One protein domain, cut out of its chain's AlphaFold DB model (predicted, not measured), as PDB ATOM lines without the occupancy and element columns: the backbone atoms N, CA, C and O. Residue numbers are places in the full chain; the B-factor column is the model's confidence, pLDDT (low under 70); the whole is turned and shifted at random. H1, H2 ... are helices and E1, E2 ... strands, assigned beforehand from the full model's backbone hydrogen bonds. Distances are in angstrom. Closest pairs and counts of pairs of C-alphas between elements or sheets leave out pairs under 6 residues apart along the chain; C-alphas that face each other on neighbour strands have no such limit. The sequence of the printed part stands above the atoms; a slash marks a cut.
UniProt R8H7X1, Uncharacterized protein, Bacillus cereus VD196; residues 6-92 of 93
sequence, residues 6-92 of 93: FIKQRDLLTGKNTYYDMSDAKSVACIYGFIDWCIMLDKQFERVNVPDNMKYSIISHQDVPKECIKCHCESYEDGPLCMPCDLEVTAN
ATOM      1  N   PHE A   6     -22.737 -21.390 -10.070       85.56
ATOM      2  CA  PHE A   6     -24.149 -21.728 -10.013       85.56
ATOM      3  C   PHE A   6     -24.437 -22.970 -10.843       85.56
ATOM      4  O   PHE A   6     -23.775 -23.263 -11.840       85.56
ATOM      5  N   ILE A   7     -25.478 -23.693 -10.453       86.81
ATOM      6  CA  ILE A   7     -26.084 -24.727 -11.285       86.81
ATOM      7  C   ILE A   7     -27.363 -24.151 -11.868       86.81
ATOM      8  O   ILE A   7     -28.264 -23.760 -11.134       86.81
ATOM      9  N   LYS A   8     -27.452 -24.137 -13.192       86.75
ATOM     10  CA  LYS A   8     -28.648 -23.789 -13.950       86.75
ATOM     11  C   LYS A   8     -29.428 -25.054 -14.280       86.75
ATOM     12  O   LYS A   8     -28.922 -25.914 -15.000       86.75
ATOM     13  N   GLN A   9     -30.662 -25.137 -13.803       86.81
ATOM     14  CA  GLN A   9     -31.670 -26.094 -14.250       86.81
ATOM     15  C   GLN A   9     -32.593 -25.382 -15.239       86.81
ATOM     16  O   GLN A   9     -33.214 -24.378 -14.897       86.81
ATOM     17  N   ARG A  10     -32.688 -25.896 -16.464       84.00
ATOM     18  CA  ARG A  10     -33.553 -25.361 -17.515       84.00
ATOM     19  C   ARG A  10     -34.656 -26.340 -17.862       84.00
ATOM     20  O   ARG A  10     -34.367 -27.465 -18.268       84.00
ATOM     21  N   ASP A  11     -35.885 -25.851 -17.802       82.81
ATOM     22  CA  ASP A  11     -37.063 -26.493 -18.364       82.81
ATOM     23  C   ASP A  11     -37.094 -26.282 -19.883       82.81
ATOM     24  O   ASP A  11     -37.175 -25.153 -20.368       82.81
ATOM     25  N   LEU A  12     -37.008 -27.362 -20.655       79.19
ATOM     26  CA  LEU A  12     -37.052 -27.321 -22.114       79.19
ATOM     27  C   LEU A  12     -38.471 -27.134 -22.668       79.19
ATOM     28  O   LEU A  12     -38.596 -26.729 -23.820       79.19
ATOM     29  N   LEU A  13     -39.529 -27.376 -21.882       76.75
ATOM     30  CA  LEU A  13     -40.910 -27.091 -22.299       76.75
ATOM     31  C   LEU A  13     -41.246 -25.617 -22.144       76.75
ATOM     32  O   LEU A  13     -41.827 -25.013 -23.041       76.75
ATOM     33  N   THR A  14     -40.930 -25.060 -20.976       76.56
ATOM     34  CA  THR A  14     -41.341 -23.693 -20.622       76.56
ATOM     35  C   THR A  14     -40.254 -22.664 -20.900       76.56
ATOM     36  O   THR A  14     -40.527 -21.468 -20.905       76.56
ATOM     37  N   GLY A  15     -39.012 -23.106 -21.110       72.38
ATOM     38  CA  GLY A  15     -37.848 -22.231 -21.210       72.38
ATOM     39  C   GLY A  15     -37.413 -21.633 -19.871       72.38
ATOM     40  O   GLY A  15     -36.449 -20.869 -19.852       72.38
ATOM     41  N   LYS A  16     -38.094 -21.970 -18.766       75.62
ATOM     42  CA  LYS A  16     -37.820 -21.429 -17.434       75.62
ATOM     43  C   LYS A  16     -36.478 -21.928 -16.908       75.62
ATOM     44  O   LYS A  16     -36.149 -23.105 -17.047       75.62
ATOM     45  N   ASN A  17     -35.749 -21.037 -16.244       80.94
ATOM     46  CA  ASN A  17     -34.479 -21.352 -15.606       80.94
ATOM     47  C   ASN A  17     -34.586 -21.194 -14.092       80.94
ATOM     48  O   ASN A  17     -35.254 -20.289 -13.590       80.94
ATOM     49  N   THR A  18     -33.913 -22.088 -13.383       83.19
ATOM     50  CA  THR A  18     -33.733 -22.060 -11.934       83.19
ATOM     51  C   THR A  18     -32.237 -22.127 -11.662       83.19
ATOM     52  O   THR A  18     -31.547 -22.949 -12.268       83.19
ATOM     53  N   TYR A  19     -31.734 -21.291 -10.756       84.69
ATOM     54  CA  TYR A  19     -30.315 -21.265 -10.391       84.69
ATOM     55  C   TYR A  19     -30.130 -21.684  -8.941       84.69
ATOM     56  O   TYR A  19     -30.880 -21.259  -8.062       84.69
ATOM     57  N   TYR A  20     -29.102 -22.489  -8.706       85.75
ATOM     58  CA  TYR A  20     -28.679 -22.924  -7.383       85.75
ATOM     59  C   TYR A  20     -27.261 -22.424  -7.139       85.75
ATOM     60  O   TYR A  20     -26.362 -22.752  -7.910       85.75
ATOM     61  N   ASP A  21     -27.075 -21.624  -6.095       86.31
ATOM     62  CA  ASP A  21     -25.762 -21.123  -5.693       86.31
ATOM     63  C   ASP A  21     -24.917 -22.256  -5.092       86.31
ATOM     64  O   ASP A  21     -25.341 -22.953  -4.168       86.31
ATOM     65  N   MET A  22     -23.721 -22.436  -5.648       87.81
ATOM     66  CA  MET A  22     -22.722 -23.431  -5.265       87.81
ATOM     67  C   MET A  22     -21.357 -22.780  -4.995       87.81
ATOM     68  O   MET A  22     -20.332 -23.464  -5.012       87.81
ATOM     69  N   SER A  23     -21.323 -21.477  -4.716       82.62
ATOM     70  CA  SER A  23     -20.090 -20.712  -4.462       82.62
ATOM     71  C   SER A  23     -19.333 -21.186  -3.218       82.62
ATOM     72  O   SER A  23     -18.114 -21.051  -3.133       82.62
ATOM     73  N   ASP A  24     -20.043 -21.796  -2.265       85.44
ATOM     74  CA  ASP A  24     -19.461 -22.417  -1.070       85.44
ATOM     75  C   ASP A  24     -19.221 -23.936  -1.230       85.44
ATOM     76  O   ASP A  24     -18.911 -24.638  -0.256       85.44
ATOM     77  N   ALA A  25     -19.350 -24.485  -2.445       84.06
ATOM     78  CA  ALA A  25     -19.080 -25.896  -2.693       84.06
ATOM     79  C   ALA A  25     -17.610 -26.229  -2.398       84.06
ATOM     80  O   ALA A  25     -16.675 -25.651  -2.946       84.06
ATOM     81  N   LYS A  26     -17.396 -27.233  -1.542       82.81
ATOM     82  CA  LYS A  26     -16.054 -27.629  -1.081       82.81
ATOM     83  C   LYS A  26     -15.199 -28.277  -2.171       82.81
ATOM     84  O   LYS A  26     -13.985 -28.361  -2.028       82.81
ATOM     85  N   SER A  27     -15.836 -28.816  -3.208       85.94
ATOM     86  CA  SER A  27     -15.172 -29.459  -4.338       85.94
ATOM     87  C   SER A  27     -16.115 -29.582  -5.531       85.94
ATOM     88  O   SER A  27     -17.336 -29.598  -5.373       85.94
ATOM     89  N   VAL A  28     -15.537 -29.788  -6.713       82.94
ATOM     90  CA  VAL A  28     -16.271 -30.101  -7.947       82.94
ATOM     91  C   VAL A  28     -17.129 -31.369  -7.799       82.94
ATOM     92  O   VAL A  28     -18.245 -31.427  -8.307       82.94
ATOM     93  N   ALA A  29     -16.667 -32.367  -7.037       87.56
ATOM     94  CA  ALA A  29     -17.439 -33.584  -6.778       87.56
ATOM     95  C   ALA A  29     -18.739 -33.307  -5.999       87.56
ATOM     96  O   ALA A  29     -19.751 -33.957  -6.251       87.56
ATOM     97  N   CYS A  30     -18.746 -32.315  -5.098       87.62
ATOM     98  CA  CYS A  30     -19.968 -31.892  -4.406       87.62
ATOM     99  C   CYS A  30     -20.991 -31.285  -5.375       87.62
ATOM    100  O   CYS A  30     -22.186 -31.508  -5.212       87.62
ATOM    101  N   ILE A  31     -20.523 -30.549  -6.387       87.12
ATOM    102  CA  ILE A  31     -21.376 -29.933  -7.410       87.12
ATOM    103  C   ILE A  31     -22.045 -31.023  -8.250       87.12
ATOM    104  O   ILE A  31     -23.265 -31.023  -8.388       87.12
ATOM    105  N   TYR A  32     -21.275 -31.999  -8.741       87.88
ATOM    106  CA  TYR A  32     -21.837 -33.126  -9.490       87.88
ATOM    107  C   TYR A  32     -22.791 -33.978  -8.647       87.88
ATOM    108  O   TYR A  32     -23.880 -34.297  -9.111       87.88
ATOM    109  N   GLY A  33     -22.447 -34.262  -7.386       90.00
ATOM    110  CA  GLY A  33     -23.337 -34.998  -6.485       90.00
ATOM    111  C   GLY A  33     -24.665 -34.276  -6.221       90.00
ATOM    112  O   GLY A  33     -25.705 -34.922  -6.110       90.00
ATOM    113  N   PHE A  34     -24.657 -32.941  -6.170       89.38
ATOM    114  CA  PHE A  34     -25.888 -32.155  -6.090       89.38
ATOM    115  C   PHE A  34     -26.714 -32.252  -7.381       89.38
ATOM    116  O   PHE A  34     -27.924 -32.451  -7.304       89.38
ATOM    117  N   ILE A  35     -26.080 -32.170  -8.558       88.50
ATOM    118  CA  ILE A  35     -26.764 -32.347  -9.853       88.50
ATOM    119  C   ILE A  35     -27.436 -33.724  -9.918       88.50
ATOM    120  O   ILE A  35     -28.619 -33.813 -10.246       88.50
ATOM    121  N   ASP A  36     -26.712 -34.784  -9.557       89.69
ATOM    122  CA  ASP A  36     -27.242 -36.149  -9.539       89.69
ATOM    123  C   ASP A  36     -28.437 -36.280  -8.587       89.69
ATOM    124  O   ASP A  36     -29.442 -36.917  -8.918       89.69
ATOM    125  N   TRP A  37     -28.363 -35.630  -7.420       87.81
ATOM    126  CA  TRP A  37     -29.466 -35.581  -6.467       87.81
ATOM    127  C   TRP A  37     -30.691 -34.858  -7.041       87.81
ATOM    128  O   TRP A  37     -31.792 -35.401  -6.967       87.81
ATOM    129  N   CYS A  38     -30.523 -33.697  -7.681       84.75
ATOM    130  CA  CYS A  38     -31.620 -32.988  -8.349       84.75
ATOM    131  C   CYS A  38     -32.267 -33.831  -9.459       84.75
ATOM    132  O   CYS A  38     -33.492 -33.930  -9.517       84.75
ATOM    133  N   ILE A  39     -31.460 -34.505 -10.286       83.81
ATOM    134  CA  ILE A  39     -31.949 -35.425 -11.324       83.81
ATOM    135  C   ILE A  39     -32.748 -36.572 -10.698       83.81
ATOM    136  O   ILE A  39     -33.790 -36.970 -11.224       83.81
ATOM    137  N   MET A  40     -32.274 -37.128  -9.583       84.81
ATOM    138  CA  MET A  40     -32.979 -38.190  -8.869       84.81
ATOM    139  C   MET A  40     -34.319 -37.700  -8.304       84.81
ATOM    140  O   MET A  40     -35.315 -38.408  -8.447       84.81
ATOM    141  N   LEU A  41     -34.369 -36.504  -7.706       81.25
ATOM    142  CA  LEU A  41     -35.614 -35.918  -7.198       81.25
ATOM    143  C   LEU A  41     -36.617 -35.675  -8.330       81.25
ATOM    144  O   LEU A  41     -37.772 -36.077  -8.207       81.25
ATOM    145  N   ASP A  42     -36.175 -35.097  -9.447       76.81
ATOM    146  CA  ASP A  42     -37.023 -34.872 -10.626       76.81
ATOM    147  C   ASP A  42     -37.644 -36.179 -11.150       76.81
ATOM    148  O   ASP A  42     -38.790 -36.188 -11.606       76.81
ATOM    149  N   LYS A  43     -36.902 -37.294 -11.064       75.88
ATOM    150  CA  LYS A  43     -37.388 -38.633 -11.428       75.88
ATOM    151  C   LYS A  43     -38.349 -39.222 -10.391       75.88
ATOM    152  O   LYS A  43     -39.303 -39.889 -10.779       75.88
ATOM    153  N   GLN A  44     -38.094 -39.015  -9.097       73.56
ATOM    154  CA  GLN A  44     -38.904 -39.573  -8.004       73.56
ATOM    155  C   GLN A  44     -40.240 -38.852  -7.809       73.56
ATOM    156  O   GLN A  44     -41.239 -39.510  -7.537       73.56
ATOM    157  N   PHE A  45     -40.284 -37.526  -7.960       69.31
ATOM    158  CA  PHE A  45     -41.497 -36.722  -7.747       69.31
ATOM    159  C   PHE A  45     -42.461 -36.705  -8.940       69.31
ATOM    160  O   PHE A  45     -43.281 -35.803  -9.068       69.31
ATOM    161  N   GLU A  46     -42.398 -37.718  -9.803       54.22
ATOM    162  CA  GLU A  46     -43.386 -37.934 -10.854       54.22
ATOM    163  C   GLU A  46     -43.579 -36.758 -11.841       54.22
ATOM    164  O   GLU A  46     -44.695 -36.327 -12.126       54.22
ATOM    165  N   ARG A  47     -42.515 -36.340 -12.542       53.75
ATOM    166  CA  ARG A  47     -42.685 -35.907 -13.947       53.75
ATOM    167  C   ARG A  47     -42.775 -37.143 -14.855       53.75
ATOM    168  O   ARG A  47     -41.931 -37.354 -15.719       53.75
ATOM    169  N   VAL A  48     -43.798 -37.982 -14.649       46.41
ATOM    170  CA  VAL A  48     -43.966 -39.349 -15.216       46.41
ATOM    171  C   VAL A  48     -44.026 -39.419 -16.751       46.41
ATOM    172  O   VAL A  48     -44.086 -40.508 -17.299       46.41
ATOM    173  N   ASN A  49     -43.937 -38.310 -17.488       46.88
ATOM    174  CA  ASN A  49     -44.023 -38.352 -18.951       46.88
ATOM    175  C   ASN A  49     -42.924 -37.637 -19.725       46.88
ATOM    176  O   ASN A  49     -43.033 -37.604 -20.949       46.88
ATOM    177  N   VAL A  50     -41.866 -37.093 -19.106       50.78
ATOM    178  CA  VAL A  50     -40.787 -36.551 -19.949       50.78
ATOM    179  C   VAL A  50     -39.386 -36.743 -19.376       50.78
ATOM    180  O   VAL A  50     -38.935 -35.923 -18.575       50.78
ATOM    181  N   PRO A  51     -38.669 -37.799 -19.808       50.66
ATOM    182  CA  PRO A  51     -37.297 -38.059 -19.381       50.66
ATOM    183  C   PRO A  51     -36.289 -36.964 -19.768       50.66
ATOM    184  O   PRO A  51     -35.221 -36.919 -19.170       50.66
ATOM    185  N   ASP A  52     -36.619 -36.061 -20.698       60.78
ATOM    186  CA  ASP A  52     -35.610 -35.221 -21.363       60.78
ATOM    187  C   ASP A  52     -35.826 -33.707 -21.245       60.78
ATOM    188  O   ASP A  52     -35.080 -32.935 -21.838       60.78
ATOM    189  N   ASN A  53     -36.813 -33.238 -20.476       71.69
ATOM    190  CA  ASN A  53     -37.152 -31.809 -20.474       71.69
ATOM    191  C   ASN A  53     -36.397 -30.962 -19.454       71.69
ATOM    192  O   ASN A  53     -36.660 -29.770 -19.367       71.69
ATOM    193  N   MET A  54     -35.488 -31.546 -18.676       75.88
ATOM    194  CA  MET A  54     -34.673 -30.795 -17.726       75.88
ATOM    195  C   MET A  54     -33.203 -30.909 -18.085       75.88
ATOM    196  O   MET A  54     -32.642 -32.003 -18.120       75.88
ATOM    197  N   LYS A  55     -32.567 -29.763 -18.331       83.50
ATOM    198  CA  LYS A  55     -31.130 -29.674 -18.588       83.50
ATOM    199  C   LYS A  55     -30.432 -28.985 -17.426       83.50
ATOM    200  O   LYS A  55     -30.811 -27.881 -17.049       83.50
ATOM    201  N   TYR A  56     -29.379 -29.612 -16.919       84.69
ATOM    202  CA  TYR A  56     -28.522 -29.060 -15.876       84.69
ATOM    203  C   TYR A  56     -27.206 -28.567 -16.482       84.69
ATOM    204  O   TYR A  56     -26.661 -29.186 -17.399       84.69
ATOM    205  N   SER A  57     -26.697 -27.425 -16.033       83.38
ATOM    206  CA  SER A  57     -25.422 -26.861 -16.497       83.38
ATOM    207  C   SER A  57     -24.745 -26.088 -15.372       83.38
ATOM    208  O   SER A  57     -25.418 -25.413 -14.603       83.38
ATOM    209  N   ILE A  58     -23.421 -26.190 -15.274       85.12
ATOM    210  CA  ILE A  58     -22.619 -25.400 -14.333       85.12
ATOM    211  C   ILE A  58     -22.267 -24.087 -15.033       85.12
ATOM    212  O   ILE A  58     -21.805 -24.116 -16.173       85.12
ATOM    213  N   ILE A  59     -22.497 -22.960 -14.367       80.12
ATOM    214  CA  ILE A  59     -22.164 -21.620 -14.861       80.12
ATOM    215  C   ILE A  59     -21.349 -20.875 -13.802       80.12
ATOM    216  O   ILE A  59     -21.551 -21.071 -12.605       80.12
ATOM    217  N   SER A  60     -20.411 -20.040 -14.238       74.56
ATOM    218  CA  SER A  60     -19.676 -19.128 -13.353       74.56
ATOM    219  C   SER A  60     -20.385 -17.769 -13.297       74.56
ATOM    220  O   SER A  60     -21.166 -17.476 -14.197       74.56
ATOM    221  N   HIS A  61     -20.121 -16.925 -12.290       63.09
ATOM    222  CA  HIS A  61     -20.693 -15.569 -12.160       63.09
ATOM    223  C   HIS A  61     -20.599 -14.735 -13.446       63.09
ATOM    224  O   HIS A  61     -21.489 -13.945 -13.746       63.09
ATOM    225  N   GLN A  62     -19.524 -14.921 -14.215       58.69
ATOM    226  CA  GLN A  62     -19.308 -14.217 -15.482       58.69
ATOM    227  C   GLN A  62     -20.291 -14.656 -16.582       58.69
ATOM    228  O   GLN A  62     -20.503 -13.918 -17.535       58.69
ATOM    229  N   ASP A  63     -20.935 -15.811 -16.407       55.25
ATOM    230  CA  ASP A  63     -21.923 -16.420 -17.297       55.25
ATOM    231  C   ASP A  63     -23.293 -16.589 -16.614       55.25
ATOM    232  O   ASP A  63     -24.078 -17.449 -17.024       55.25
ATOM    233  N   VAL A  64     -23.599 -15.837 -15.547       59.47
ATOM    234  CA  VAL A  64     -24.948 -15.851 -14.961       59.47
ATOM    235  C   VAL A  64     -25.839 -14.949 -15.802       59.47
ATOM    236  O   VAL A  64     -25.690 -13.727 -15.741       59.47
ATOM    237  N   PRO A  65     -26.772 -15.508 -16.594       65.44
ATOM    238  CA  PRO A  65     -27.717 -14.673 -17.303       65.44
ATOM    239  C   PRO A  65     -28.588 -13.928 -16.288       65.44
ATOM    240  O   PRO A  65     -29.201 -14.526 -15.403       65.44
ATOM    241  N   LYS A  66     -28.647 -12.608 -16.432       71.25
ATOM    242  CA  LYS A  66     -29.605 -11.746 -15.749       71.25
ATOM    243  C   LYS A  66     -30.976 -11.920 -16.398       71.25
ATOM    244  O   LYS A  66     -31.093 -12.202 -17.591       71.25
ATOM    245  N   GLU A  67     -32.035 -11.751 -15.621       78.56
ATOM    246  CA  GLU A  67     -33.395 -11.763 -16.152       78.56
ATOM    247  C   GLU A  67     -33.754 -10.369 -16.680       78.56
ATOM    248  O   GLU A  67     -33.671  -9.378 -15.953       78.56
ATOM    249  N   CYS A  68     -34.155 -10.286 -17.951       82.00
ATOM    250  CA  CYS A  68     -34.655  -9.044 -18.531       82.00
ATOM    251  C   CYS A  68     -35.929  -8.596 -17.804       82.00
ATOM    252  O   CYS A  68     -36.929  -9.312 -17.816       82.00
ATOM    253  N   ILE A  69     -35.947  -7.370 -17.272       81.88
ATOM    254  CA  ILE A  69     -37.090  -6.850 -16.497       81.88
ATOM    255  C   ILE A  69     -38.378  -6.671 -17.320       81.88
ATOM    256  O   ILE A  69     -39.440  -6.445 -16.748       81.88
ATOM    257  N   LYS A  70     -38.286  -6.721 -18.659       82.38
ATOM    258  CA  LYS A  70     -39.416  -6.517 -19.578       82.38
ATOM    259  C   LYS A  70     -39.994  -7.825 -20.115       82.38
ATOM    260  O   LYS A  70     -41.208  -7.991 -20.119       82.38
ATOM    261  N   CYS A  71     -39.150  -8.728 -20.613       80.44
ATOM    262  CA  CYS A  71     -39.601  -9.976 -21.241       80.44
ATOM    263  C   CYS A  71     -39.326 -11.226 -20.404       80.44
ATOM    264  O   CYS A  71     -39.655 -12.323 -20.852       80.44
ATOM    265  N   HIS A  72     -38.703 -11.079 -19.230       74.06
ATOM    266  CA  HIS A  72     -38.364 -12.171 -18.313       74.06
ATOM    267  C   HIS A  72     -37.468 -13.261 -18.923       74.06
ATOM    268  O   HIS A  72     -37.322 -14.356 -18.382       74.06
ATOM    269  N   CYS A  73     -36.854 -12.972 -20.073       74.06
ATOM    270  CA  CYS A  73     -35.912 -13.866 -20.723       74.06
ATOM    271  C   CYS A  73     -34.506 -13.657 -20.156       74.06
ATOM    272  O   CYS A  73     -34.123 -12.543 -19.795       74.06
ATOM    273  N   GLU A  74     -33.727 -14.735 -20.145       75.44
ATOM    274  CA  GLU A  74     -32.306 -14.704 -19.820       75.44
ATOM    275  C   GLU A  74     -31.527 -13.803 -20.777       75.44
ATOM    276  O   GLU A  74     -31.685 -13.869 -21.999       75.44
ATOM    277  N   SER A  75     -30.643 -12.997 -20.208       73.94
ATOM    278  CA  SER A  75     -29.781 -12.074 -20.917       73.94
ATOM    279  C   SER A  75     -28.404 -12.068 -20.276       73.94
ATOM    280  O   SER A  75     -28.274 -11.987 -19.063       73.94
ATOM    281  N   TYR A  76     -27.370 -12.137 -21.102       70.12
ATOM    282  CA  TYR A  76     -25.980 -11.991 -20.666       70.12
ATOM    283  C   TYR A  76     -25.506 -10.538 -20.766       70.12
ATOM    284  O   TYR A  76     -24.321 -10.260 -20.628       70.12
ATOM    285  N   GLU A  77     -26.429  -9.616 -21.046       69.44
ATOM    286  CA  GLU A  77     -26.123  -8.200 -21.153       69.44
ATOM    287  C   GLU A  77     -25.886  -7.612 -19.763       69.44
ATOM    288  O   GLU A  77     -26.487  -8.020 -18.763       69.44
ATOM    289  N   ASP A  78     -25.029  -6.597 -19.694       67.44
ATOM    290  CA  ASP A  78     -24.746  -5.937 -18.423       67.44
ATOM    291  C   ASP A  78     -25.927  -5.098 -17.898       67.44
ATOM    292  O   ASP A  78     -25.978  -4.797 -16.700       67.44
ATOM    293  N   GLY A  79     -26.898  -4.785 -18.763       71.56
ATOM    294  CA  GLY A  79     -28.074  -3.963 -18.479       71.56
ATOM    295  C   GLY A  79     -29.317  -4.714 -17.966       71.56
ATOM    296  O   GLY A  79     -29.367  -5.942 -17.952       71.56
ATOM    297  N   PRO A  80     -30.362  -3.971 -17.541       78.19
ATOM    298  CA  PRO A  80     -31.615  -4.543 -17.030       78.19
ATOM    299  C   PRO A  80     -32.523  -5.126 -18.126       78.19
ATOM    300  O   PRO A  80     -33.488  -5.830 -17.825       78.19
ATOM    301  N   LEU A  81     -32.255  -4.809 -19.391       81.31
ATOM    302  CA  LEU A  81     -33.010  -5.271 -20.550       81.31
ATOM    303  C   LEU A  81     -32.135  -6.191 -21.399       81.31
ATOM    304  O   LEU A  81     -30.943  -5.951 -21.552       81.31
ATOM    305  N   CYS A  82     -32.744  -7.213 -22.002       85.88
ATOM    306  CA  CYS A  82     -32.084  -7.954 -23.070       85.88
ATOM    307  C   CYS A  82     -31.958  -7.082 -24.326       85.88
ATOM    308  O   CYS A  82     -32.796  -6.208 -24.555       85.88
ATOM    309  N   MET A  83     -30.965  -7.365 -25.174       83.31
ATOM    310  CA  MET A  83     -30.687  -6.592 -26.392       83.31
ATOM    311  C   MET A  83     -31.939  -6.310 -27.257       83.31
ATOM    312  O   MET A  83     -32.135  -5.155 -27.627       83.31
ATOM    313  N   PRO A  84     -32.850  -7.272 -27.532       85.12
ATOM    314  CA  PRO A  84     -34.092  -6.968 -28.249       85.12
ATOM    315  C   PRO A  84     -34.989  -5.945 -27.535       85.12
ATOM    316  O   PRO A  84     -35.510  -5.027 -28.162       85.12
ATOM    317  N   CYS A  85     -35.164  -6.080 -26.218       84.44
ATOM    318  CA  CYS A  85     -35.995  -5.171 -25.431       84.44
ATOM    319  C   CYS A  85     -35.374  -3.779 -25.282       84.44
ATOM    320  O   CYS A  85     -36.122  -2.805 -25.220       84.44
ATOM    321  N   ASP A  86     -34.046  -3.691 -25.223       86.44
ATOM    322  CA  ASP A  86     -33.306  -2.429 -25.166       86.44
ATOM    323  C   ASP A  86     -33.385  -1.668 -26.501       86.44
ATOM    324  O   ASP A  86     -33.655  -0.464 -26.536       86.44
ATOM    325  N   LEU A  87     -33.283  -2.389 -27.624       85.19
ATOM    326  CA  LEU A  87     -33.487  -1.837 -28.966       85.19
ATOM    327  C   LEU A  87     -34.907  -1.287 -29.168       85.19
ATOM    328  O   LEU A  87     -35.078  -0.239 -29.782       85.19
ATOM    329  N   GLU A  88     -35.936  -1.943 -28.626       83.44
ATOM    330  CA  GLU A  88     -37.312  -1.421 -28.672       83.44
ATOM    331  C   GLU A  88     -37.497  -0.128 -27.870       83.44
ATOM    332  O   GLU A  88     -38.324   0.710 -28.235       83.44
ATOM    333  N   VAL A  89     -36.785   0.025 -26.750       78.25
ATOM    334  CA  VAL A  89     -36.853   1.251 -25.944       78.25
ATOM    335  C   VAL A  89     -36.129   2.377 -26.668       78.25
ATOM    336  O   VAL A  89     -36.701   3.448 -26.829       78.25
ATOM    337  N   THR A  90     -34.914   2.122 -27.155       71.62
ATOM    338  CA  THR A  90     -34.078   3.120 -27.843       71.62
ATOM    339  C   THR A  90     -34.616   3.541 -29.210       71.62
ATOM    340  O   THR A  90     -34.441   4.693 -29.588       71.62
ATOM    341  N   ALA A  91     -35.323   2.666 -29.931       66.00
ATOM    342  CA  ALA A  91     -35.990   3.015 -31.191       66.00
ATOM    343  C   ALA A  91     -37.241   3.903 -31.016       66.00
ATOM    344  O   ALA A  91     -37.736   4.452 -31.998       66.00
ATOM    345  N   ASN A  92     -37.762   4.027 -29.790       56.91
ATOM    346  CA  ASN A  92     -38.908   4.875 -29.448       56.91
ATOM    347  C   ASN A  92     -38.497   6.215 -28.802       56.91
ATOM    348  O   ASN A  92     -39.349   6.890 -28.216       56.91
TER     349      ASN A  92
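Overview. This is residues 6 to 92 of the 93 residues of an uncharacterized protein of Bacillus cereus VD196 (UniProt R8H7X1). A small antiparallel sheet of three strands has one long helix, H1, over one face, and from the side away from H1 a long tail, residues 61 to 92, leads off to a short helix, H2, at its far end. That tail makes much of the length, and residues 44 to 49, of which 44 belongs to H1, stand free. The printed part has 87 residues, with three named strands and two named helices in the order E1, E2, H1, E3, H2; the sheet's order is E2, E1, E3. The class is mixed, helices and strands, with 43 residues, under half, in named elements. The whole is loose, with a radius of gyration of the C-alphas of 15.9 A, and flat, spanning 49 by 35 by 14 A.

Arrangement. E1, residues 6 to 11, is the inner strand of the sheet. E2, residues 17 to 21, is an edge strand and forms a hairpin with E1; they are antiparallel at 160 degrees, with N 9 and O 18 within hydrogen-bond range at 2.8 A. H1, residues 28 to 44, is on the sheet at a height over the sheet of 9.9 A, over E1 and along the strands, at 22 degrees to E1 on the local plane. E3, residues 54 to 60, is the other edge strand, antiparallel to E1 at 153 degrees, with N 8 and O 57 at 2.8 A and N 57 and O 8 at 2.9 A. H1 is also over E3, where the closest C-alphas are those of Ile 35 and Tyr 56, 7.1 A apart. E2, H1 and E3 form a split strand-helix-strand unit, two strands running the same way with E1 between them in the sheet, and its crossover is right-handed. With H1 on one face, helix and sheet make two layers. H2, residues 83 to 90, is not on the sheet and is apart from H1. In H1 and H2 every O i to N i+4 pair is within hydrogen-bond range.

Along the chain. E1 begins at C-alpha 6, (-24.149, -21.728, -10.013), and is 16.1 A long; E2 is 13.2 A long. H1 measures 24.5 A from C-alpha 28, (-16.271, -30.101, -7.947), to C-alpha 44. E3 is 19.5 A long. H2 is 10.4 A long and ends at C-alpha 90, (-34.078, 3.120, -27.843).

Size, cuts and confidence. The C-alphas farthest apart are those of Ala 29 and Asn 92, 49.5 A. The printed part has no cut. The link from E3 to H2 is long, 22 residues, and within it residues 66 to 67 pair antiparallel with 74 to 75. Mean pLDDT of the printed part is 77.2; residues 45 to 52, 61 to 65, 77 to 78 and 91 to 92 are under 70.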